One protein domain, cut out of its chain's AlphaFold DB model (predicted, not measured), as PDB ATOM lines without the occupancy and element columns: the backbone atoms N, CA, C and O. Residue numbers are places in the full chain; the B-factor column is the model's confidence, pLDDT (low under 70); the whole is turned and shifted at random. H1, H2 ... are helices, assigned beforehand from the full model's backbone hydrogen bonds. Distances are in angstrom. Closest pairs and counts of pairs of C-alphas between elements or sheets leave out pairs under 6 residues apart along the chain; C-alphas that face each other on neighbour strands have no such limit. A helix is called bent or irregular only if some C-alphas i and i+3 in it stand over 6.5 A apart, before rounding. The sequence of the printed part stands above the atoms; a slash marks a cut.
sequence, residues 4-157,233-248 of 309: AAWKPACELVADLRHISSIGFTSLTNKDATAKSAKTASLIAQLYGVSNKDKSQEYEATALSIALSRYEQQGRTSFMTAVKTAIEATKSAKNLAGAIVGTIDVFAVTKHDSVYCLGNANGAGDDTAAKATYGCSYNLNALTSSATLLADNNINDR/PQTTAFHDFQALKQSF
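What this domain is: This is residues 4 to 157 and 233 to 248 of the 309 residues of the protein "Variant surface glycoprotein 1125.5433" of Trypanosoma brucei (UniProt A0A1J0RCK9). The model is a long helical hairpin: H1 and H2 lie side by side, run opposite ways, and make a rod. The short helix H4 packs on part of H2, while a stretch without named elements, residues 109 to 126, makes the end of the rod away from the hairpin's turn, and residues 131 to 157 run back along the hairpin from that end. The printed part has 170 residues with four named helices, in the order H1, H2, H3, H4, and no named strand; its class is all helix. It is extended, with a radius of gyration of the C-alphas of 24.2 A, and spans 89 by 24 by 22 A.

Where its parts are: H1 takes residues 4 to 50, from C-alpha 4 at (-38.820, -2.441, -39.611), and is 69.6 A long. It is irregular: C-alphas 5 and 8 are 7.1 A apart. H2, residues 54 to 108, is the longest helix at 78.5 A, with a kink of 25 degrees near residue 79; C-alpha 108 is at (-57.878, -4.318, -39.337). H3 holds residues 127 to 130. H4 takes residues 233 to 247, is 21.4 A long and ends with C-alpha 247 at (-38.562, 31.222, -39.410).

How they stand to each other: H1, H2 and H4 form an up-and-down bundle, each helix running against the one before it. H1 and H2 form a helical hairpin and touch, with a shallow tilt of 15 degrees, opposite ways; their closest C-alphas, those of Gly 48 and Glu 57, are 4.0 A apart. H2 touches H4 with residues 81 to 95 alone, at a shallow tilt of 21 degrees, opposite ways; the closest C-alphas are those of Ser 91 and Ala 237, 4.6 A apart. H1 and H4 only just touch, with 3 pairs of C-alphas within 8 A, the closest being those of Gly 23 and Leu 244 at 7.0 A; they run the same way at a shallow tilt of 28 degrees. H3 is close to H2 but not clearly touching it, the closest C-alphas being those of Ala 107 and Thr 127 at 5.3 A. H3 and H4 are apart. Every O i to N i+4 pair is within hydrogen-bond range in H4, against 37 of 43 in H1 and 49 of 51 in H2; H3 is too short for such a pair.

The domain as a whole: The two C-alphas farthest apart, those of Lys 52 and Asp 112, are 88.9 A apart. The link from H1 to H2 is tight and that from H2 to H3 is long, with 18 residues. Residues 158 to 232 are not printed, and C-alphas 157 and 233 are 15.6 A apart across this cut. The mean pLDDT of the printed part is 92.7, and residue 55 is the one printed residue under 70.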
ATOM      1  N   ALA A   4     -39.682  -3.237 -38.731       86.94
ATOM      2  CA  ALA A   4     -38.820  -2.441 -39.611       86.94
ATOM      3  C   ALA A   4     -39.556  -1.836 -40.830       86.94
ATOM      4  O   ALA A   4     -39.181  -0.765 -41.322       86.94
ATOM      5  N   ALA A   5     -40.635  -2.484 -41.280       87.06
ATOM      6  CA  ALA A   5     -41.455  -2.029 -42.395       87.06
ATOM      7  C   ALA A   5     -42.512  -0.986 -42.017       87.06
ATOM      8  O   ALA A   5     -42.856  -0.171 -42.861       87.06
ATOM      9  N   TRP A   6     -43.050  -0.973 -40.797       90.81
ATOM     10  CA  TRP A   6     -44.205  -0.115 -40.480       90.81
ATOM     11  C   TRP A   6     -43.986   0.811 -39.281       90.81
ATOM     12  O   TRP A   6     -44.492   1.933 -39.276       90.81
ATOM     13  N   LYS A   7     -43.185   0.399 -38.294       93.38
ATOM     14  CA  LYS A   7     -42.911   1.182 -37.083       93.38
ATOM     15  C   LYS A   7     -42.277   2.549 -37.391       93.38
ATOM     16  O   LYS A   7     -42.790   3.533 -36.863       93.38
ATOM     17  N   PRO A   8     -41.266   2.676 -38.277       94.19
ATOM     18  CA  PRO A   8     -40.689   3.985 -38.605       94.19
ATOM     19  C   PRO A   8     -41.700   4.988 -39.185       94.19
ATOM     20  O   PRO A   8     -41.587   6.188 -38.953       94.19
ATOM     21  N   ALA A   9     -42.723   4.512 -39.906       94.88
ATOM     22  CA  ALA A   9     -43.792   5.377 -40.407       94.88
ATOM     23  C   ALA A   9     -44.662   5.920 -39.258       94.88
ATOM     24  O   ALA A   9     -45.046   7.087 -39.274       94.88
ATOM     25  N   CYS A  10     -44.931   5.108 -38.232       96.12
ATOM     26  CA  CYS A  10     -45.636   5.561 -37.033       96.12
ATOM     27  C   CYS A  10     -44.812   6.541 -36.193       96.12
ATOM     28  O   CYS A  10     -45.356   7.526 -35.694       96.12
ATOM     29  N   GLU A  11     -43.502   6.328 -36.088       95.50
ATOM     30  CA  GLU A  11     -42.616   7.263 -35.389       95.50
ATOM     31  C   GLU A  11     -42.581   8.618 -36.109       95.50
ATOM     32  O   GLU A  11     -42.694   9.664 -35.469       95.50
ATOM     33  N   LEU A  12     -42.562   8.609 -37.448       95.62
ATOM     34  CA  LEU A  12     -42.705   9.826 -38.244       95.62
ATOM     35  C   LEU A  12     -44.034  10.548 -37.966       95.62
ATOM     36  O   LEU A  12     -44.064  11.773 -37.868       95.62
ATOM     37  N   VAL A  13     -45.144   9.825 -37.796       96.06
ATOM     38  CA  VAL A  13     -46.430  10.438 -37.417       96.06
ATOM     39  C   VAL A  13     -46.314  11.211 -36.099       96.06
ATOM     40  O   VAL A  13     -46.870  12.310 -35.993       96.06
ATOM     41  N   ALA A  14     -45.598  10.678 -35.105       93.88
ATOM     42  CA  ALA A  14     -45.382  11.370 -33.836       93.88
ATOM     43  C   ALA A  14     -44.619  12.693 -34.034       93.88
ATOM     44  O   ALA A  14     -45.043  13.727 -33.508       93.88
ATOM     45  N   ASP A  15     -43.572  12.686 -34.862       95.12
ATOM     46  CA  ASP A  15     -42.797  13.882 -35.211       95.12
ATOM     47  C   ASP A  15     -43.646  14.927 -35.951       95.12
ATOM     48  O   ASP A  15     -43.710  16.094 -35.555       95.12
ATOM     49  N   LEU A  16     -44.385  14.503 -36.982       95.62
ATOM     50  CA  LEU A  16     -45.259  15.379 -37.773       95.62
ATOM     51  C   LEU A  16     -46.330  16.058 -36.916       95.62
ATOM     52  O   LEU A  16     -46.726  17.198 -37.170       95.62
ATOM     53  N   ARG A  17     -46.811  15.387 -35.865       93.69
ATOM     54  CA  ARG A  17     -47.790  15.985 -34.953       93.69
ATOM     55  C   ARG A  17     -47.222  17.143 -34.140       93.69
ATOM     56  O   ARG A  17     -47.996  18.051 -33.816       93.69
ATOM     57  N   HIS A  18     -45.927  17.125 -33.840       94.06
ATOM     58  CA  HIS A  18     -45.252  18.145 -33.039       94.06
ATOM     59  C   HIS A  18     -45.149  19.494 -33.777       94.06
ATOM     60  O   HIS A  18     -45.190  20.546 -33.141       94.06
ATOM     61  N   ILE A  19     -45.142  19.487 -35.116       96.44
ATOM     62  CA  ILE A  19     -45.002  20.685 -35.970       96.44
ATOM     63  C   ILE A  19     -45.997  21.801 -35.605       96.44
ATOM     64  O   ILE A  19     -45.636  22.976 -35.589       96.44
ATOM     65  N   SER A  20     -47.226  21.442 -35.226       95.62
ATOM     66  CA  SER A  20     -48.233  22.414 -34.777       95.62
ATOM     67  C   SER A  20     -47.816  23.219 -33.535       95.62
ATOM     68  O   SER A  20     -48.014  24.432 -33.498       95.62
ATOM     69  N   SER A  21     -47.177  22.580 -32.548       97.19
ATOM     70  CA  SER A  21     -46.688  23.276 -31.347       97.19
ATOM     71  C   SER A  21     -45.417  24.078 -31.626       97.19
ATOM     72  O   SER A  21     -45.245  25.150 -31.055       97.19
ATOM     73  N   ILE A  22     -44.567  23.632 -32.560       97.69
ATOM     74  CA  ILE A  22     -43.403  24.406 -33.032       97.69
ATOM     75  C   ILE A  22     -43.866  25.736 -33.638       97.69
ATOM     76  O   ILE A  22     -43.364  26.804 -33.279       97.69
ATOM     77  N   GLY A  23     -44.871  25.681 -34.519       97.31
ATOM     78  CA  GLY A  23     -45.501  26.869 -35.092       97.31
ATOM     79  C   GLY A  23     -46.093  27.781 -34.020       97.31
ATOM     80  O   GLY A  23     -45.786  28.971 -33.986       97.31
ATOM     81  N   PHE A  24     -46.887  27.220 -33.106       97.50
ATOM     82  CA  PHE A  24     -47.520  27.976 -32.024       97.50
ATOM     83  C   PHE A  24     -46.509  28.640 -31.071       97.50
ATOM     84  O   PHE A  24     -46.681  29.804 -30.705       97.50
ATOM     85  N   THR A  25     -45.423  27.945 -30.731       97.94
ATOM     86  CA  THR A  25     -44.318  28.484 -29.920       97.94
ATOM     87  C   THR A  25     -43.658  29.672 -30.613       97.94
ATOM     88  O   THR A  25     -43.554  30.748 -30.026       97.94
ATOM     89  N   SER A  26     -43.299  29.522 -31.893       97.19
ATOM     90  CA  SER A  26     -42.699  30.605 -32.683       97.19
ATOM     91  C   SER A  26     -43.598  31.844 -32.737       97.19
ATOM     92  O   SER A  26     -43.128  32.963 -32.541       97.19
ATOM     93  N   LEU A  27     -44.904  31.654 -32.961       97.50
ATOM     94  CA  LEU A  27     -45.875  32.750 -32.984       97.50
ATOM     95  C   LEU A  27     -45.988  33.440 -31.622       97.50
ATOM     96  O   LEU A  27     -45.918  34.664 -31.559       97.50
ATOM     97  N   THR A  28     -46.094  32.667 -30.540       97.19
ATOM     98  CA  THR A  28     -46.162  33.201 -29.169       97.19
ATOM     99  C   THR A  28     -44.939  34.062 -28.852       97.19
ATOM    100  O   THR A  28     -45.070  35.180 -28.353       97.19
ATOM    101  N   ASN A  29     -43.747  33.593 -29.223       96.94
ATOM    102  CA  ASN A  29     -42.501  34.313 -28.975       96.94
ATOM    103  C   ASN A  29     -42.369  35.587 -29.824       96.94
ATOM    104  O   ASN A  29     -41.898  36.620 -29.333       96.94
ATOM    105  N   LYS A  30     -42.824  35.553 -31.083       96.06
ATOM    106  CA  LYS A  30     -42.861  36.744 -31.951       96.06
ATOM    107  C   LYS A  30     -43.820  37.806 -31.411       96.06
ATOM    108  O   LYS A  30     -43.457  38.980 -31.388       96.06
ATOM    109  N   ASP A  31     -45.003  37.407 -30.944       95.81
ATOM    110  CA  ASP A  31     -45.974  38.321 -30.328       95.81
ATOM    111  C   ASP A  31     -45.423  38.950 -29.037       95.81
ATOM    112  O   ASP A  31     -45.469  40.169 -28.868       95.81
ATOM    113  N   ALA A  32     -44.814  38.145 -28.162       96.12
ATOM    114  CA  ALA A  32     -44.180  38.638 -26.940       96.12
ATOM    115  C   ALA A  32     -43.035  39.631 -27.225       96.12
ATOM    116  O   ALA A  32     -42.931  40.666 -26.559       96.12
ATOM    117  N   THR A  33     -42.224  39.372 -28.256       96.38
ATOM    118  CA  THR A  33     -41.173  40.299 -28.712       96.38
ATOM    119  C   THR A  33     -41.769  41.626 -29.188       96.38
ATOM    120  O   THR A  33     -41.317  42.695 -28.775       96.38
ATOM    121  N   ALA A  34     -42.822  41.581 -30.010       95.69
ATOM    122  CA  ALA A  34     -43.491  42.782 -30.510       95.69
ATOM    123  C   ALA A  34     -44.114  43.611 -29.372       95.69
ATOM    124  O   ALA A  34     -43.943  44.830 -29.325       95.69
ATOM    125  N   LYS A  35     -44.776  42.963 -28.405       96.19
ATOM    126  CA  LYS A  35     -45.327  43.625 -27.209       96.19
ATOM    127  C   LYS A  35     -44.246  44.290 -26.356       96.19
ATOM    128  O   LYS A  35     -44.443  45.412 -25.884       96.19
ATOM    129  N   SER A  36     -43.103  43.631 -26.195       97.25
ATOM    130  CA  SER A  36     -41.973  44.176 -25.434       97.25
ATOM    131  C   SER A  36     -41.367  45.390 -26.140       97.25
ATOM    132  O   SER A  36     -41.204  46.438 -25.521       97.25
ATOM    133  N   ALA A  37     -41.170  45.316 -27.461       97.19
ATOM    134  CA  ALA A  37     -40.739  46.456 -28.274       97.19
ATOM    135  C   ALA A  37     -41.715  47.640 -28.190       97.19
ATOM    136  O   ALA A  37     -41.286  48.791 -28.063       97.19
ATOM    137  N   LYS A  38     -43.032  47.377 -28.196       96.94
ATOM    138  CA  LYS A  38     -44.037  48.432 -28.017       96.94
ATOM    139  C   LYS A  38     -43.913  49.105 -26.655       96.94
ATOM    140  O   LYS A  38     -43.973  50.330 -26.576       96.94
ATOM    141  N   THR A  39     -43.750  48.311 -25.603       96.94
ATOM    142  CA  THR A  39     -43.617  48.807 -24.229       96.94
ATOM    143  C   THR A  39     -42.365  49.667 -24.085       96.94
ATOM    144  O   THR A  39     -42.467  50.815 -23.659       96.94
ATOM    145  N   ALA A  40     -41.213  49.180 -24.554       95.94
ATOM    146  CA  ALA A  40     -39.961  49.931 -24.546       95.94
ATOM    147  C   ALA A  40     -40.067  51.242 -25.352       95.94
ATOM    148  O   ALA A  40     -39.575  52.285 -24.927       95.94
ATOM    149  N   SER A  41     -40.771  51.227 -26.492       96.62
ATOM    150  CA  SER A  41     -41.039  52.433 -27.286       96.62
ATOM    151  C   SER A  41     -41.828  53.488 -26.498       96.62
ATOM    152  O   SER A  41     -41.492  54.674 -26.559       96.62
ATOM    153  N   LEU A  42     -42.849  53.073 -25.741       95.38
ATOM    154  CA  LEU A  42     -43.648  53.969 -24.898       95.38
ATOM    155  C   LEU A  42     -42.838  54.512 -23.715       95.38
ATOM    156  O   LEU A  42     -42.930  55.700 -23.419       95.38
ATOM    157  N   ILE A  43     -42.012  53.676 -23.080       93.88
ATOM    158  CA  ILE A  43     -41.108  54.101 -22.000       93.88
ATOM    159  C   ILE A  43     -40.130  55.163 -22.515       93.88
ATOM    160  O   ILE A  43     -40.005  56.222 -21.902       93.88
ATOM    161  N   ALA A  44     -39.500  54.937 -23.673       92.81
ATOM    162  CA  ALA A  44     -38.606  55.914 -24.295       92.81
ATOM    163  C   ALA A  44     -39.327  57.237 -24.611       92.81
ATOM    164  O   ALA A  44     -38.787  58.314 -24.370       92.81
ATOM    165  N   GLN A  45     -40.576  57.177 -25.084       91.50
ATOM    166  CA  GLN A  45     -41.372  58.376 -25.346       91.50
ATOM    167  C   GLN A  45     -41.676  59.163 -24.063       91.50
ATOM    168  O   GLN A  45     -41.497  60.381 -24.029       91.50
ATOM    169  N   LEU A  46     -42.111  58.475 -23.003       90.06
ATOM    170  CA  LEU A  46     -42.381  59.088 -21.701       90.06
ATOM    171  C   LEU A  46     -41.116  59.708 -21.107       90.06
ATOM    172  O   LEU A  46     -41.166  60.838 -20.621       90.06
ATOM    173  N   TYR A  47     -39.982  59.009 -21.205       88.56
ATOM    174  CA  TYR A  47     -38.689  59.533 -20.778       88.56
ATOM    175  C   TYR A  47     -38.368  60.844 -21.499       88.56
ATOM    176  O   TYR A  47     -38.066  61.831 -20.832       88.56
ATOM    177  N   GLY A  48     -38.524  60.891 -22.826       85.81
ATOM    178  CA  GLY A  48     -38.287  62.096 -23.622       85.81
ATOM    179  C   GLY A  48     -39.137  63.294 -23.190       85.81
ATOM    180  O   GLY A  48     -38.592  64.372 -22.984       85.81
ATOM    181  N   VAL A  49     -40.444  63.096 -22.978       85.25
ATOM    182  CA  VAL A  49     -41.377  64.169 -22.571       85.25
ATOM    183  C   VAL A  49     -41.160  64.616 -21.121       85.25
ATOM    184  O   VAL A  49     -41.349  65.785 -20.792       85.25
ATOM    185  N   SER A  50     -40.780  63.695 -20.235       85.00
ATOM    186  CA  SER A  50     -40.546  64.001 -18.816       85.00
ATOM    187  C   SER A  50     -39.231  64.744 -18.560       85.00
ATOM    188  O   SER A  50     -39.050  65.332 -17.490       85.00
ATOM    189  N   ASN A  51     -38.310  64.725 -19.526       79.75
ATOM    190  CA  ASN A  51     -36.982  65.286 -19.360       79.75
ATOM    191  C   ASN A  51     -36.950  66.787 -19.651       79.75
ATOM    192  O   ASN A  51     -37.480  67.262 -20.650       79.75
ATOM    193  N   LYS A  52     -36.267  67.550 -18.791       70.62
ATOM    194  CA  LYS A  52     -36.091  69.002 -18.988       70.62
ATOM    195  C   LYS A  52     -34.972  69.331 -19.983       70.62
ATOM    196  O   LYS A  52     -34.891  70.461 -20.462       70.62
ATOM    197  N   ASP A  53     -34.104  68.363 -20.275       77.00
ATOM    198  CA  ASP A  53     -33.001  68.502 -21.221       77.00
ATOM    199  C   ASP A  53     -33.454  68.155 -22.650       77.00
ATOM    200  O   ASP A  53     -33.663  66.991 -22.999       77.00
ATOM    201  N   LYS A  54     -33.533  69.182 -23.504       71.19
ATOM    202  CA  LYS A  54     -33.911  69.061 -24.923       71.19
ATOM    203  C   LYS A  54     -32.969  68.171 -25.743       71.19
ATOM    204  O   LYS A  54     -33.334  67.736 -26.834       71.19
ATOM    205  N   SER A  55     -31.735  67.941 -25.287       69.06
ATOM    206  CA  SER A  55     -30.820  67.012 -25.958       69.06
ATOM    207  C   SER A  55     -31.232  65.554 -25.730       69.06
ATOM    208  O   SER A  55     -31.204  64.765 -26.672       69.06
ATOM    209  N   GLN A  56     -31.716  65.226 -24.528       72.81
ATOM    210  CA  GLN A  56     -32.190  63.887 -24.171       72.81
ATOM    211  C   GLN A  56     -33.592  63.597 -24.718       72.81
ATOM    212  O   GLN A  56     -33.875  62.462 -25.092       72.81
ATOM    213  N   GLU A  57     -34.444  64.619 -24.838       79.75
ATOM    214  CA  GLU A  57     -35.760  64.527 -25.493       79.75
ATOM    215  C   GLU A  57     -35.643  63.979 -26.927       79.75
ATOM    216  O   GLU A  57     -36.364  63.066 -27.336       79.75
ATOM    217  N   TYR A  58     -34.679  64.511 -27.678       83.25
ATOM    218  CA  TYR A  58     -34.395  64.120 -29.052       83.25
ATOM    219  C   TYR A  58     -33.925  62.656 -29.163       83.25
ATOM    220  O   TYR A  58     -34.441  61.900 -29.991       83.25
ATOM    221  N   GLU A  59     -32.972  62.239 -28.321       83.75
ATOM    222  CA  GLU A  59     -32.424  60.874 -28.343       83.75
ATOM    223  C   GLU A  59     -33.505  59.853 -27.963       83.75
ATOM    224  O   GLU A  59     -33.661  58.822 -28.621       83.75
ATOM    225  N   ALA A  60     -34.307  60.181 -26.949       88.75
ATOM    226  CA  ALA A  60     -35.420  59.365 -26.490       88.75
ATOM    227  C   ALA A  60     -36.536  59.250 -27.545       88.75
ATOM    228  O   ALA A  60     -37.105  58.174 -27.743       88.75
ATOM    229  N   THR A  61     -36.800  60.329 -28.290       90.75
ATOM    230  CA  THR A  61     -37.741  60.321 -29.419       90.75
ATOM    231  C   THR A  61     -37.245  59.421 -30.550       90.75
ATOM    232  O   THR A  61     -38.003  58.582 -31.043       90.75
ATOM    233  N   ALA A  62     -35.971  59.531 -30.937       92.31
ATOM    234  CA  ALA A  62     -35.379  58.661 -31.954       92.31
ATOM    235  C   ALA A  62     -35.423  57.180 -31.535       92.31
ATOM    236  O   ALA A  62     -35.801  56.320 -32.335       92.31
ATOM    237  N   LEU A  63     -35.110  56.889 -30.268       94.12
ATOM    238  CA  LEU A  63     -35.202  55.544 -29.701       94.12
ATOM    239  C   LEU A  63     -36.636  55.000 -29.757       94.12
ATOM    240  O   LEU A  63     -36.860  53.880 -30.221       94.12
ATOM    241  N   SER A  64     -37.618  55.807 -29.349       95.44
ATOM    242  CA  SER A  64     -39.036  55.443 -29.403       95.44
ATOM    243  C   SER A  64     -39.491  55.115 -30.828       95.44
ATOM    244  O   SER A  64     -40.143  54.086 -31.037       95.44
ATOM    245  N   ILE A  65     -39.105  55.934 -31.814       95.69
ATOM    246  CA  ILE A  65     -39.419  55.719 -33.236       95.69
ATOM    247  C   ILE A  65     -38.800  54.412 -33.737       95.69
ATOM    248  O   ILE A  65     -39.486  53.619 -34.383       95.69
ATOM    249  N   ALA A  66     -37.527  54.162 -33.429       96.75
ATOM    250  CA  ALA A  66     -36.833  52.948 -33.848       96.75
ATOM    251  C   ALA A  66     -37.477  51.679 -33.261       96.75
ATOM    252  O   ALA A  66     -37.735  50.727 -33.997       96.75
ATOM    253  N   LEU A  67     -37.828  51.685 -31.970       97.50
ATOM    254  CA  LEU A  67     -38.540  50.577 -31.319       97.50
ATOM    255  C   LEU A  67     -39.955  50.378 -31.886       97.50
ATOM    256  O   LEU A  67     -40.377  49.243 -32.099       97.50
ATOM    257  N   SER A  68     -40.675  51.461 -32.197       96.75
ATOM    258  CA  SER A  68     -41.979  51.379 -32.871       96.75
ATOM    259  C   SER A  68     -41.867  50.786 -34.281       96.75
ATOM    260  O   SER A  68     -42.704  49.978 -34.673       96.75
ATOM    261  N   ARG A  69     -40.820  51.121 -35.044       96.62
ATOM    262  CA  ARG A  69     -40.557  50.509 -36.361       96.62
ATOM    263  C   ARG A  69     -40.231  49.026 -36.249       96.62
ATOM    264  O   ARG A  69     -40.718  48.233 -37.053       96.62
ATOM    265  N   TYR A  70     -39.442  48.653 -35.248       95.94
ATOM    266  CA  TYR A  70     -39.124  47.258 -34.970       95.94
ATOM    267  C   TYR A  70     -40.375  46.450 -34.622       95.94
ATOM    268  O   TYR A  70     -40.573  45.354 -35.144       95.94
ATOM    269  N   GLU A  71     -41.275  47.023 -33.823       96.06
ATOM    270  CA  GLU A  71     -42.576  46.427 -33.522       96.06
ATOM    271  C   GLU A  71     -43.447  46.243 -34.774       96.06
ATOM    272  O   GLU A  71     -43.978  45.152 -35.000       96.06
ATOM    273  N   GLN A  72     -43.539  47.259 -35.635       93.94
ATOM    274  CA  GLN A  72     -44.296  47.189 -36.890       93.94
ATOM    275  C   GLN A  72     -43.728  46.142 -37.858       93.94
ATOM    276  O   GLN A  72     -44.484  45.383 -38.480       93.94
ATOM    277  N   GLN A  73     -42.398  46.057 -37.964       92.94
ATOM    278  CA  GLN A  73     -41.728  44.998 -38.719       92.94
ATOM    279  C   GLN A  73     -42.051  43.625 -38.118       92.94
ATOM    280  O   GLN A  73     -42.404  42.700 -38.855       92.94
ATOM    281  N   GLY A  74     -42.008  43.509 -36.788       91.62
ATOM    282  CA  GLY A  74     -42.417  42.324 -36.042       91.62
ATOM    283  C   GLY A  74     -43.833  41.876 -36.402       91.62
ATOM    284  O   GLY A  74     -44.018  40.727 -36.802       91.62
ATOM    285  N   ARG A  75     -44.819  42.783 -36.384       90.38
ATOM    286  CA  ARG A  75     -46.213  42.486 -36.770       90.38
ATOM    287  C   ARG A  75     -46.365  42.061 -38.225       90.38
ATOM    288  O   ARG A  75     -47.106  41.126 -38.521       90.38
ATOM    289  N   THR A  76     -45.655  42.716 -39.138       89.56
ATOM    290  CA  THR A  76     -45.677  42.332 -40.558       89.56
ATOM    291  C   THR A  76     -45.110  40.921 -40.734       89.56
ATOM    292  O   THR A  76     -45.715  40.077 -41.394       89.56
ATOM    293  N   SER A  77     -43.986  40.626 -40.070       89.44
ATOM    294  CA  SER A  77     -43.374  39.295 -40.085       89.44
ATOM    295  C   SER A  77     -44.244  38.230 -39.408       89.44
ATOM    296  O   SER A  77     -44.224  37.071 -39.823       89.44
ATOM    297  N   PHE A  78     -45.049  38.617 -38.412       91.94
ATOM    298  CA  PHE A  78     -45.970  37.729 -37.709       91.94
ATOM    299  C   PHE A  78     -47.024  37.157 -38.657       91.94
ATOM    300  O   PHE A  78     -47.239  35.952 -38.653       91.94
ATOM    301  N   MET A  79     -47.622  37.971 -39.534       90.81
ATOM    302  CA  MET A  79     -48.621  37.477 -40.494       90.81
ATOM    303  C   MET A  79     -48.033  36.465 -41.485       90.81
ATOM    304  O   MET A  79     -48.657  35.440 -41.772       90.81
ATOM    305  N   THR A  80     -46.807  36.702 -41.959       93.25
ATOM    306  CA  THR A  80     -46.073  35.723 -42.774       93.25
ATOM    307  C   THR A  80     -45.810  34.442 -41.982       93.25
ATOM    308  O   THR A  80     -46.075  33.351 -42.483       93.25
ATOM    309  N   ALA A  81     -45.372  34.561 -40.725       95.12
ATOM    310  CA  ALA A  81     -45.128  33.414 -39.853       95.12
ATOM    311  C   ALA A  81     -46.406  32.609 -39.565       95.12
ATOM    312  O   ALA A  81     -46.348  31.381 -39.527       95.12
ATOM    313  N   VAL A  82     -47.566  33.267 -39.418       96.88
ATOM    314  CA  VAL A  82     -48.868  32.601 -39.251       96.88
ATOM    315  C   VAL A  82     -49.166  31.736 -40.467       96.88
ATOM    316  O   VAL A  82     -49.481  30.555 -40.316       96.88
ATOM    317  N   LYS A  83     -49.015  32.291 -41.675       96.25
ATOM    318  CA  LYS A  83     -49.210  31.530 -42.913       96.25
ATOM    319  C   LYS A  83     -48.275  30.319 -42.963       96.25
ATOM    320  O   LYS A  83     -48.757  29.205 -43.151       96.25
ATOM    321  N   THR A  84     -46.977  30.512 -42.731       97.31
ATOM    322  CA  THR A  84     -45.986  29.423 -42.730       97.31
ATOM    323  C   THR A  84     -46.326  28.333 -41.709       97.31
ATOM    324  O   THR A  84     -46.308  27.151 -42.048       97.31
ATOM    325  N   ALA A  85     -46.700  28.704 -40.482       97.69
ATOM    326  CA  ALA A  85     -47.070  27.755 -39.433       97.69
ATOM    327  C   ALA A  85     -48.346  26.965 -39.773       97.69
ATOM    328  O   ALA A  85     -48.399  25.753 -39.540       97.69
ATOM    329  N   ILE A  86     -49.360  27.621 -40.349       97.62
ATOM    330  CA  ILE A  86     -50.594  26.966 -40.808       97.62
ATOM    331  C   ILE A  86     -50.291  25.995 -41.948       97.62
ATOM    332  O   ILE A  86     -50.779  24.866 -41.934       97.62
ATOM    333  N   GLU A  87     -49.490  26.409 -42.929       96.81
ATOM    334  CA  GLU A  87     -49.144  25.572 -44.079       96.81
ATOM    335  C   GLU A  87     -48.361  24.330 -43.654       96.81
ATOM    336  O   GLU A  87     -48.773  23.229 -44.021       96.81
ATOM    337  N   ALA A  88     -47.340  24.492 -42.805       97.81
ATOM    338  CA  ALA A  88     -46.574  23.389 -42.225       97.81
ATOM    339  C   ALA A  88     -47.442  22.455 -41.381       97.81
ATOM    340  O   ALA A  88     -47.346  21.236 -41.500       97.81
ATOM    341  N   THR A  89     -48.341  23.006 -40.562       97.00
ATOM    342  CA  THR A  89     -49.271  22.193 -39.771       97.00
ATOM    343  C   THR A  89     -50.199  21.392 -40.675       97.00
ATOM    344  O   THR A  89     -50.356  20.188 -40.483       97.00
ATOM    345  N   LYS A  90     -50.802  22.033 -41.678       96.25
ATOM    346  CA  LYS A  90     -51.735  21.382 -42.601       96.25
ATOM    347  C   LYS A  90     -51.060  20.237 -43.350       96.25
ATOM    348  O   LYS A  90     -51.590  19.130 -43.366       96.25
ATOM    349  N   SER A  91     -49.908  20.485 -43.965       96.88
ATOM    350  CA  SER A  91     -49.215  19.465 -44.755       96.88
ATOM    351  C   SER A  91     -48.686  18.323 -43.887       96.88
ATOM    352  O   SER A  91     -48.881  17.160 -44.241       96.88
ATOM    353  N   ALA A  92     -48.142  18.623 -42.703       96.50
ATOM    354  CA  ALA A  92     -47.728  17.604 -41.741       96.50
ATOM    355  C   ALA A  92     -48.893  16.720 -41.276       96.50
ATOM    356  O   ALA A  92     -48.767  15.497 -41.239       96.50
ATOM    357  N   LYS A  93     -50.048  17.317 -40.948       94.81
ATOM    358  CA  LYS A  93     -51.238  16.569 -40.513       94.81
ATOM    359  C   LYS A  93     -51.871  15.778 -41.656       94.81
ATOM    360  O   LYS A  93     -52.344  14.674 -41.405       94.81
ATOM    361  N   ASN A  94     -51.828  16.284 -42.889       94.69
ATOM    362  CA  ASN A  94     -52.267  15.540 -44.068       94.69
ATOM    363  C   ASN A  94     -51.427  14.274 -44.271       94.69
ATOM    364  O   ASN A  94     -51.991  13.189 -44.403       94.69
ATOM    365  N   LEU A  95     -50.093  14.389 -44.241       95.62
ATOM    366  CA  LEU A  95     -49.212  13.222 -44.336       95.62
ATOM    367  C   LEU A  95     -49.428  12.265 -43.156       95.62
ATOM    368  O   LEU A  95     -49.604  11.069 -43.362       95.62
ATOM    369  N   ALA A  96     -49.470  12.786 -41.927       96.12
ATOM    370  CA  ALA A  96     -49.691  11.974 -40.735       96.12
ATOM    371  C   ALA A  96     -51.024  11.207 -40.800       96.12
ATOM    372  O   ALA A  96     -51.066  10.023 -40.484       96.12
ATOM    373  N   GLY A  97     -52.101  11.861 -41.242       95.25
ATOM    374  CA  GLY A  97     -53.412  11.241 -41.421       95.25
ATOM    375  C   GLY A  97     -53.409  10.158 -42.497       95.25
ATOM    376  O   GLY A  97     -53.979   9.094 -42.273       95.25
ATOM    377  N   ALA A  98     -52.719  10.387 -43.620       95.44
ATOM    378  CA  ALA A  98     -52.546   9.375 -44.658       95.44
ATOM    379  C   ALA A  98     -51.807   8.138 -44.120       95.44
ATOM    380  O   ALA A  98     -52.266   7.017 -44.330       95.44
ATOM    381  N   ILE A  99     -50.725   8.335 -43.354       96.69
ATOM    382  CA  ILE A  99     -49.968   7.244 -42.717       96.69
ATOM    383  C   ILE A  99     -50.839   6.467 -41.741       96.69
ATOM    384  O   ILE A  99     -50.935   5.248 -41.860       96.69
ATOM    385  N   VAL A 100     -51.494   7.152 -40.802       96.94
ATOM    386  CA  VAL A 100     -52.351   6.488 -39.809       96.94
ATOM    387  C   VAL A 100     -53.489   5.746 -40.500       96.94
ATOM    388  O   VAL A 100     -53.711   4.587 -40.187       96.94
ATOM    389  N   GLY A 101     -54.156   6.357 -41.483       95.88
ATOM    390  CA  GLY A 101     -55.235   5.708 -42.228       95.88
ATOM    391  C   GLY A 101     -54.792   4.421 -42.925       95.88
ATOM    392  O   GLY A 101     -55.472   3.404 -42.828       95.88
ATOM    393  N   THR A 102     -53.627   4.420 -43.578       94.69
ATOM    394  CA  THR A 102     -53.094   3.199 -44.200       94.69
ATOM    395  C   THR A 102     -52.663   2.153 -43.170       94.69
ATOM    396  O   THR A 102     -52.965   0.972 -43.340       94.69
ATOM    397  N   ILE A 103     -52.010   2.561 -42.078       96.00
ATOM    398  CA  ILE A 103     -51.667   1.651 -40.975       96.00
ATOM    399  C   ILE A 103     -52.931   1.052 -40.349       96.00
ATOM    400  O   ILE A 103     -52.927  -0.118 -39.979       96.00
ATOM    401  N   ASP A 104     -54.026   1.804 -40.280       96.25
ATOM    402  CA  ASP A 104     -55.306   1.330 -39.763       96.25
ATOM    403  C   ASP A 104     -55.946   0.287 -40.678       96.25
ATOM    404  O   ASP A 104     -56.436  -0.724 -40.177       96.25
ATOM    405  N   VAL A 105     -55.848   0.451 -42.000       93.94
ATOM    406  CA  VAL A 105     -56.233  -0.599 -42.959       93.94
ATOM    407  C   VAL A 105     -55.419  -1.872 -42.714       93.94
ATOM    408  O   VAL A 105     -55.989  -2.958 -42.610       93.94
ATOM    409  N   PHE A 106     -54.098  -1.764 -42.541       92.12
ATOM    410  CA  PHE A 106     -53.264  -2.926 -42.217       92.12
ATOM    411  C   PHE A 106     -53.622  -3.545 -40.858       92.12
ATOM    412  O   PHE A 106     -53.664  -4.763 -40.725       92.12
ATOM    413  N   ALA A 107     -53.924  -2.722 -39.857       93.94
ATOM    414  CA  ALA A 107     -54.297  -3.154 -38.515       93.94
ATOM    415  C   ALA A 107     -55.587  -3.987 -38.491       93.94
ATOM    416  O   ALA A 107     -55.672  -4.972 -37.759       93.94
ATOM    417  N   VAL A 108     -56.600  -3.588 -39.267       93.56
ATOM    418  CA  VAL A 108     -57.878  -4.318 -39.337       93.56
ATOM    419  C   VAL A 108     -57.820  -5.514 -40.282       93.56
ATOM    420  O   VAL A 108     -58.668  -6.398 -40.199       93.56
ATOM    421  N   THR A 109     -56.812  -5.579 -41.154       89.50
ATOM    422  CA  THR A 109     -56.621  -6.695 -42.084       89.50
ATOM    423  C   THR A 109     -55.907  -7.851 -41.387       89.50
ATOM    424  O   THR A 109     -54.703  -8.079 -41.558       89.50
ATOM    425  N   LYS A 110     -56.662  -8.566 -40.552       88.50
ATOM    426  CA  LYS A 110     -56.184  -9.717 -39.785       88.50
ATOM    427  C   LYS A 110     -57.304 -10.707 -39.465       88.50
ATOM    428  O   LYS A 110     -58.461 -10.315 -39.341       88.50
ATOM    429  N   HIS A 111     -56.941 -11.976 -39.307       85.38
ATOM    430  CA  HIS A 111     -57.817 -13.068 -38.884       85.38
ATOM    431  C   HIS A 111     -56.971 -14.208 -38.302       85.38
ATOM    432  O   HIS A 111     -56.027 -14.661 -38.947       85.38
ATOM    433  N   ASP A 112     -57.300 -14.691 -37.105       85.62
ATOM    434  CA  ASP A 112     -56.545 -15.729 -36.389       85.62
ATOM    435  C   ASP A 112     -55.023 -15.479 -36.382       85.62
ATOM    436  O   ASP A 112     -54.526 -14.551 -35.746       85.62
ATOM    437  N   SER A 113     -54.265 -16.307 -37.108       83.19
ATOM    438  CA  SER A 113     -52.808 -16.241 -37.207       83.19
ATOM    439  C   SER A 113     -52.302 -15.394 -38.383       83.19
ATOM    440  O   SER A 113     -51.096 -15.374 -38.631       83.19
ATOM    441  N   VAL A 114     -53.194 -14.733 -39.123       85.50
ATOM    442  CA  VAL A 114     -52.921 -13.892 -40.300       85.50
ATOM    443  C   VAL A 114     -53.097 -12.427 -39.893       85.50
ATOM    444  O   VAL A 114     -54.110 -12.065 -39.306       85.50
ATOM    445  N   TYR A 115     -52.109 -11.580 -40.173       89.38
ATOM    446  CA  TYR A 115     -52.070 -10.161 -39.809       89.38
ATOM    447  C   TYR A 115     -51.105  -9.380 -40.712       89.38
ATOM    448  O   TYR A 115     -50.007  -9.835 -41.053       89.38
ATOM    449  N   CYS A 116     -51.455  -8.136 -41.039       89.19
ATOM    450  CA  CYS A 116     -50.554  -7.266 -41.795       89.19
ATOM    451  C   CYS A 116     -49.502  -6.564 -40.922       89.19
ATOM    452  O   CYS A 116     -48.372  -6.376 -41.383       89.19
ATOM    453  N   LEU A 117     -49.799  -6.265 -39.654       91.81
ATOM    454  CA  LEU A 117     -48.861  -5.642 -38.709       91.81
ATOM    455  C   LEU A 117     -48.275  -6.684 -37.754       91.81
ATOM    456  O   LEU A 117     -48.918  -7.111 -36.803       91.81
ATOM    457  N   GLY A 118     -47.049  -7.111 -38.033       90.19
ATOM    458  CA  GLY A 118     -46.321  -8.071 -37.215       90.19
ATOM    459  C   GLY A 118     -45.332  -7.405 -36.262       90.19
ATOM    460  O   GLY A 118     -44.894  -6.275 -36.494       90.19
ATOM    461  N   ASN A 119     -44.946  -8.144 -35.225       90.44
ATOM    462  CA  ASN A 119     -43.906  -7.772 -34.265       90.44
ATOM    463  C   ASN A 119     -42.494  -7.705 -34.905       90.44
ATOM    464  O   ASN A 119     -42.326  -7.815 -36.122       90.44
ATOM    465  N   ALA A 120     -41.452  -7.528 -34.084       89.12
ATOM    466  CA  ALA A 120     -40.075  -7.317 -34.541       89.12
ATOM    467  C   ALA A 120     -39.577  -8.369 -35.546       89.12
ATOM    468  O   ALA A 120     -38.972  -8.016 -36.554       89.12
ATOM    469  N   ASN A 121     -39.874  -9.646 -35.300       85.44
ATOM    470  CA  ASN A 121     -39.497 -10.745 -36.180       85.44
ATOM    471  C   ASN A 121     -40.646 -11.222 -37.075       85.44
ATOM    472  O   ASN A 121     -40.454 -12.197 -37.783       85.44
ATOM    473  N   GLY A 122     -41.812 -10.566 -37.058       84.31
ATOM    474  CA  GLY A 122     -42.978 -10.900 -37.878       84.31
ATOM    475  C   GLY A 122     -43.738 -12.159 -37.445       84.31
ATOM    476  O   GLY A 122     -44.683 -12.544 -38.133       84.31
ATOM    477  N   ALA A 123     -43.365 -12.786 -36.326       85.19
ATOM    478  CA  ALA A 123     -43.917 -14.062 -35.867       85.19
ATOM    479  C   ALA A 123     -45.253 -13.947 -35.107       85.19
ATOM    480  O   ALA A 123     -45.899 -14.965 -34.871       85.19
ATOM    481  N   GLY A 124     -45.671 -12.736 -34.729       88.25
ATOM    482  CA  GLY A 124     -46.977 -12.492 -34.106       88.25
ATOM    483  C   GLY A 124     -47.580 -11.143 -34.490       88.25
ATOM    484  O   GLY A 124     -46.855 -10.262 -34.956       88.25
ATOM    485  N   ASP A 125     -48.893 -11.001 -34.286       90.88
ATOM    486  CA  ASP A 125     -49.640  -9.746 -34.456       90.88
ATOM    487  C   ASP A 125     -49.184  -8.715 -33.418       90.88
ATOM    488  O   ASP A 125     -49.164  -9.004 -32.222       90.88
ATOM    489  N   ASP A 126     -48.843  -7.510 -33.872       92.75
ATOM    490  CA  ASP A 126     -48.500  -6.383 -32.999       92.75
ATOM    491  C   ASP A 126     -49.312  -5.119 -33.306       92.75
ATOM    492  O   ASP A 126     -48.909  -3.982 -33.050       92.75
ATOM    493  N   THR A 127     -50.511  -5.311 -33.851       92.88
ATOM    494  CA  THR A 127     -51.454  -4.233 -34.153       92.88
ATOM    495  C   THR A 127     -51.745  -3.345 -32.939       92.88
ATOM    496  O   THR A 127     -51.920  -2.134 -33.085       92.88
ATOM    497  N   ALA A 128     -51.793  -3.922 -31.733       93.38
ATOM    498  CA  ALA A 128     -52.081  -3.184 -30.502       93.38
ATOM    499  C   ALA A 128     -51.006  -2.128 -30.173       93.38
ATOM    500  O   ALA A 128     -51.323  -1.103 -29.569       93.38
ATOM    501  N   ALA A 129     -49.758  -2.325 -30.613       94.19
ATOM    502  CA  ALA A 129     -48.652  -1.413 -30.331       94.19
ATOM    503  C   ALA A 129     -48.584  -0.197 -31.272       94.19
ATOM    504  O   ALA A 129     -47.803   0.723 -31.018       94.19
ATOM    505  N   LYS A 130     -49.404  -0.131 -32.337       95.00
ATOM    506  CA  LYS A 130     -49.346   0.968 -33.324       95.00
ATOM    507  C   LYS A 130     -49.438   2.358 -32.681       95.00
ATOM    508  O   LYS A 130     -48.699   3.265 -33.061       95.00
ATOM    509  N   ALA A 131     -50.296   2.503 -31.666       93.69
ATOM    510  CA  ALA A 131     -50.490   3.756 -30.946       93.69
ATOM    511  C   ALA A 131     -49.261   4.126 -30.110       93.69
ATOM    512  O   ALA A 131     -48.852   5.287 -30.120       93.69
ATOM    513  N   THR A 132     -48.632   3.142 -29.462       94.12
ATOM    514  CA  THR A 132     -47.381   3.306 -28.705       94.12
ATOM    515  C   THR A 132     -46.234   3.779 -29.596       94.12
ATOM    516  O   THR A 132     -45.388   4.547 -29.149       94.12
ATOM    517  N   TYR A 133     -46.230   3.387 -30.872       94.94
ATOM    518  CA  TYR A 133     -45.253   3.865 -31.854       94.94
ATOM    519  C   TYR A 133     -45.643   5.176 -32.547       94.94
ATOM    520  O   TYR A 133     -44.904   5.630 -33.409       94.94
ATOM    521  N   GLY A 134     -46.773   5.797 -32.193       94.69
ATOM    522  CA  GLY A 134     -47.180   7.114 -32.696       94.69
ATOM    523  C   GLY A 134     -48.350   7.112 -33.684       94.69
ATOM    524  O   GLY A 134     -48.973   8.160 -33.885       94.69
ATOM    525  N   CYS A 135     -48.737   5.963 -34.245       96.12
ATOM    526  CA  CYS A 135     -49.922   5.850 -35.101       96.12
ATOM    527  C   CYS A 135     -51.207   5.880 -34.262       96.12
ATOM    528  O   CYS A 135     -51.732   4.858 -33.833       96.12
ATOM    529  N   SER A 136     -51.712   7.083 -34.018       90.56
ATOM    530  CA  SER A 136     -52.941   7.371 -33.270       90.56
ATOM    531  C   SER A 136     -53.729   8.455 -34.006       90.56
ATOM    532  O   SER A 136     -53.191   9.062 -34.920       90.56
ATOM    533  N   TYR A 137     -54.974   8.740 -33.644       85.44
ATOM    534  CA  TYR A 137     -55.685   9.935 -34.126       85.44
ATOM    535  C   TYR A 137     -55.621  11.099 -33.135       85.44
ATOM    536  O   TYR A 137     -56.070  12.202 -33.444       85.44
ATOM    537  N   ASN A 138     -55.017  10.880 -31.964       85.94
ATOM    538  CA  ASN A 138     -54.952  11.885 -30.917       85.94
ATOM    539  C   ASN A 138     -54.187  13.115 -31.410       85.94
ATOM    540  O   ASN A 138     -53.057  13.029 -31.911       85.94
ATOM    541  N   LEU A 139     -54.831  14.267 -31.269       78.31
ATOM    542  CA  LEU A 139     -54.197  15.555 -31.465       78.31
ATOM    543  C   LEU A 139     -53.433  15.906 -30.190       78.31
ATOM    544  O   LEU A 139     -53.983  15.842 -29.094       78.31
ATOM    545  N   ASN A 140     -52.167  16.288 -30.341       85.00
ATOM    546  CA  ASN A 140     -51.410  16.843 -29.230       85.00
ATOM    547  C   ASN A 140     -52.011  18.203 -28.872       85.00
ATOM    548  O   ASN A 140     -52.310  18.997 -29.770       85.00
ATOM    549  N   ALA A 141     -52.151  18.478 -27.575       89.94
ATOM    550  CA  ALA A 141     -52.407  19.835 -27.118       89.94
ATOM    551  C   ALA A 141     -51.289  20.758 -27.625       89.94
ATOM    552  O   ALA A 141     -50.123  20.358 -27.678       89.94
ATOM    553  N   LEU A 142     -51.650  21.979 -28.020       92.94
ATOM    554  CA  LEU A 142     -50.661  22.971 -28.425       92.94
ATOM    555  C   LEU A 142     -49.872  23.435 -27.204       92.94
ATOM    556  O   LEU A 142     -50.456  23.753 -26.168       92.94
ATOM    557  N   THR A 143     -48.552  23.515 -27.346       93.94
ATOM    558  CA  THR A 143     -47.661  24.054 -26.316       93.94
ATOM    559  C   THR A 143     -46.876  25.239 -26.865       93.94
ATOM    560  O   THR A 143     -46.495  25.256 -28.038       93.94
ATOM    561  N   SER A 144     -46.638  26.242 -26.020       93.12
ATOM    562  CA  SER A 144     -45.856  27.441 -26.349       93.12
ATOM    563  C   SER A 144     -44.373  27.308 -25.976       93.12
ATOM    564  O   SER A 144     -43.691  28.311 -25.795       93.12
ATOM    565  N   SER A 145     -43.884  26.078 -25.801       94.31
ATOM    566  CA  SER A 145     -42.511  25.764 -25.383       94.31
ATOM    567  C   SER A 145     -41.901  24.619 -26.197       94.31
ATOM    568  O   SER A 145     -41.013  23.913 -25.722       94.31
ATOM    569  N   ALA A 146     -42.421  24.373 -27.398       95.50
ATOM    570  CA  ALA A 146     -41.917  23.340 -28.288       95.50
ATOM    571  C   ALA A 146     -40.584  23.762 -28.911       95.50
ATOM    572  O   ALA A 146     -40.416  24.895 -29.364       95.50
ATOM    573  N   THR A 147     -39.652  22.819 -28.992       96.06
ATOM    574  CA  THR A 147     -38.389  22.986 -29.712       96.06
ATOM    575  C   THR A 147     -38.499  22.414 -31.117       96.06
ATOM    576  O   THR A 147     -39.379  21.601 -31.408       96.06
ATOM    577  N   LEU A 148     -37.570  22.798 -31.994       96.44
ATOM    578  CA  LEU A 148     -37.418  22.129 -33.283       96.44
ATOM    579  C   LEU A 148     -37.208  20.622 -33.096       96.44
ATOM    580  O   LEU A 148     -36.631  20.174 -32.101       96.44
ATOM    581  N   LEU A 149     -37.678  19.852 -34.078       95.12
ATOM    582  CA  LEU A 149     -37.347  18.437 -34.183       95.12
ATOM    583  C   LEU A 149     -35.834  18.293 -34.362       95.12
ATOM    584  O   LEU A 149     -35.210  19.088 -35.065       95.12
ATOM    585  N   ALA A 150     -35.257  17.277 -33.729       94.12
ATOM    586  CA  ALA A 150     -33.846  16.973 -33.893       94.12
ATOM    587  C   ALA A 150     -33.556  16.484 -35.324       94.12
ATOM    588  O   ALA A 150     -34.388  15.818 -35.947       94.12
ATOM    589  N   ASP A 151     -32.359  16.773 -35.839       92.44
ATOM    590  CA  ASP A 151     -31.982  16.417 -37.216       92.44
ATOM    591  C   ASP A 151     -31.909  14.893 -37.440       92.44
ATOM    592  O   ASP A 151     -32.003  14.413 -38.567       92.44
ATOM    593  N   ASN A 152     -31.803  14.093 -36.376       92.38
ATOM    594  CA  ASN A 152     -31.940  12.640 -36.480       92.38
ATOM    595  C   ASN A 152     -33.385  12.183 -36.745       92.38
ATOM    596  O   ASN A 152     -33.577  10.994 -36.975       92.38
ATOM    597  N   ASN A 153     -34.374  13.086 -36.731       92.88
ATOM    598  CA  ASN A 153     -35.764  12.833 -37.114       92.88
ATOM    599  C   ASN A 153     -36.044  13.399 -38.512       92.88
ATOM    600  O   ASN A 153     -36.356  12.645 -39.434       92.88
ATOM    601  N   ILE A 154     -35.888  14.717 -38.680       94.62
ATOM    602  CA  ILE A 154     -36.045  15.425 -39.958       94.62
ATOM    603  C   ILE A 154     -34.874  16.401 -40.100       94.62
ATOM    604  O   ILE A 154     -34.797  17.385 -39.366       94.62
ATOM    605  N   ASN A 155     -33.965  16.118 -41.033       94.69
ATOM    606  CA  ASN A 155     -32.808  16.968 -41.327       94.69
ATOM    607  C   ASN A 155     -33.047  17.805 -42.588       94.69
ATOM    608  O   ASN A 155     -34.126  17.794 -43.167       94.69
ATOM    609  N   ASP A 156     -32.014  18.494 -43.066       94.12
ATOM    610  CA  ASP A 156     -32.131  19.362 -44.241       94.12
ATOM    611  C   ASP A 156     -32.277  18.616 -45.579       94.12
ATOM    612  O   ASP A 156     -32.499  19.249 -46.612       94.12
ATOM    613  N   ARG A 157     -32.183  17.279 -45.583       94.69
ATOM    614  CA  ARG A 157     -32.372  16.426 -46.769       94.69
ATOM    615  C   ARG A 157     -33.714  15.700 -46.783       94.69
ATOM    616  O   ARG A 157     -34.250  15.478 -47.866       94.69
ATOM    617  N   PRO A 233     -47.406  14.265 -50.962       92.56
ATOM    618  CA  PRO A 233     -47.669  14.750 -49.606       92.56
ATOM    619  C   PRO A 233     -46.415  14.884 -48.734       92.56
ATOM    620  O   PRO A 233     -46.268  15.869 -48.007       92.56
ATOM    621  N   GLN A 234     -45.478  13.939 -48.843       94.62
ATOM    622  CA  GLN A 234     -44.208  13.955 -48.119       94.62
ATOM    623  C   GLN A 234     -43.266  15.070 -48.558       94.62
ATOM    624  O   GLN A 234     -42.564  15.626 -47.713       94.62
ATOM    625  N   THR A 235     -43.277  15.430 -49.840       95.62
ATOM    626  CA  THR A 235     -42.495  16.551 -50.368       95.62
ATOM    627  C   THR A 235     -43.064  17.864 -49.850       95.62
ATOM    628  O   THR A 235     -42.330  18.706 -49.329       95.62
ATOM    629  N   THR A 236     -44.387  18.017 -49.911       95.81
ATOM    630  CA  THR A 236     -45.056  19.222 -49.416       95.81
ATOM    631  C   THR A 236     -44.828  19.418 -47.915       95.81
ATOM    632  O   THR A 236     -44.398  20.501 -47.516       95.81
ATOM    633  N   ALA A 237     -45.046  18.377 -47.102       96.75
ATOM    634  CA  ALA A 237     -44.862  18.430 -45.649       96.75
ATOM    635  C   ALA A 237     -43.419  18.757 -45.242       96.75
ATOM    636  O   ALA A 237     -43.206  19.597 -44.370       96.75
ATOM    637  N   PHE A 238     -42.438  18.153 -45.914       97.38
ATOM    638  CA  PHE A 238     -41.024  18.396 -45.647       97.38
ATOM    639  C   PHE A 238     -40.644  19.860 -45.886       97.38
ATOM    640  O   PHE A 238     -40.123  20.527 -44.997       97.38
ATOM    641  N   HIS A 239     -40.942  20.391 -47.073       97.44
ATOM    642  CA  HIS A 239     -40.538  21.752 -47.432       97.44
ATOM    643  C   HIS A 239     -41.312  22.824 -46.653       97.44
ATOM    644  O   HIS A 239     -40.741  23.862 -46.322       97.44
ATOM    645  N   ASP A 240     -42.584  22.583 -46.306       97.75
ATOM    646  CA  ASP A 240     -43.318  23.498 -45.423       97.75
ATOM    647  C   ASP A 240     -42.721  23.484 -44.001       97.75
ATOM    648  O   ASP A 240     -42.582  24.542 -43.382       97.75
ATOM    649  N   PHE A 241     -42.301  22.317 -43.493       98.06
ATOM    650  CA  PHE A 241     -41.571  22.232 -42.226       98.06
ATOM    651  C   PHE A 241     -40.219  22.951 -42.285       98.06
ATOM    652  O   PHE A 241     -39.903  23.693 -41.360       98.06
ATOM    653  N   GLN A 242     -39.451  22.820 -43.371       97.56
ATOM    654  CA  GLN A 242     -38.179  23.538 -43.528       97.56
ATOM    655  C   GLN A 242     -38.374  25.063 -43.528       97.56
ATOM    656  O   GLN A 242     -37.606  25.781 -42.887       97.56
ATOM    657  N   ALA A 243     -39.433  25.573 -44.165       96.69
ATOM    658  CA  ALA A 243     -39.776  26.997 -44.105       96.69
ATOM    659  C   ALA A 243     -40.144  27.450 -42.676       96.69
ATOM    660  O   ALA A 243     -39.763  28.541 -42.233       96.69
ATOM    661  N   LEU A 244     -40.850  26.605 -41.916       97.88
ATOM    662  CA  LEU A 244     -41.110  26.860 -40.500       97.88
ATOM    663  C   LEU A 244     -39.816  26.831 -39.672       97.88
ATOM    664  O   LEU A 244     -39.604  27.734 -38.868       97.88
ATOM    665  N   LYS A 245     -38.932  25.850 -39.899       97.00
ATOM    666  CA  LYS A 245     -37.625  25.710 -39.233       97.00
ATOM    667  C   LYS A 245     -36.783  26.976 -39.406       97.00
ATOM    668  O   LYS A 245     -36.250  27.487 -38.429       97.00
ATOM    669  N   GLN A 246     -36.737  27.530 -40.619       95.31
ATOM    670  CA  GLN A 246     -35.998  28.763 -40.928       95.31
ATOM    671  C   GLN A 246     -36.570  30.020 -40.255       95.31
ATOM    672  O   GLN A 246     -35.830  30.955 -39.967       95.31
ATOM    673  N   SER A 247     -37.881  30.063 -40.013       94.12
ATOM    674  CA  SER A 247     -38.562  31.222 -39.410       94.12
ATOM    675  C   SER A 247     -38.833  31.069 -37.908       94.12
ATOM    676  O   SER A 247     -39.421  31.969 -37.286       94.12
ATOM    677  N   PHE A 248     -38.411  29.946 -37.324       96.31
ATOM    678  CA  PHE A 248     -38.653  29.580 -35.937       96.31
ATOM    679  C   PHE A 248     -37.986  30.556 -34.964       96.31
ATOM    680  O   PHE A 248     -36.809  30.880 -35.085       96.31
TER     681      PHE A 248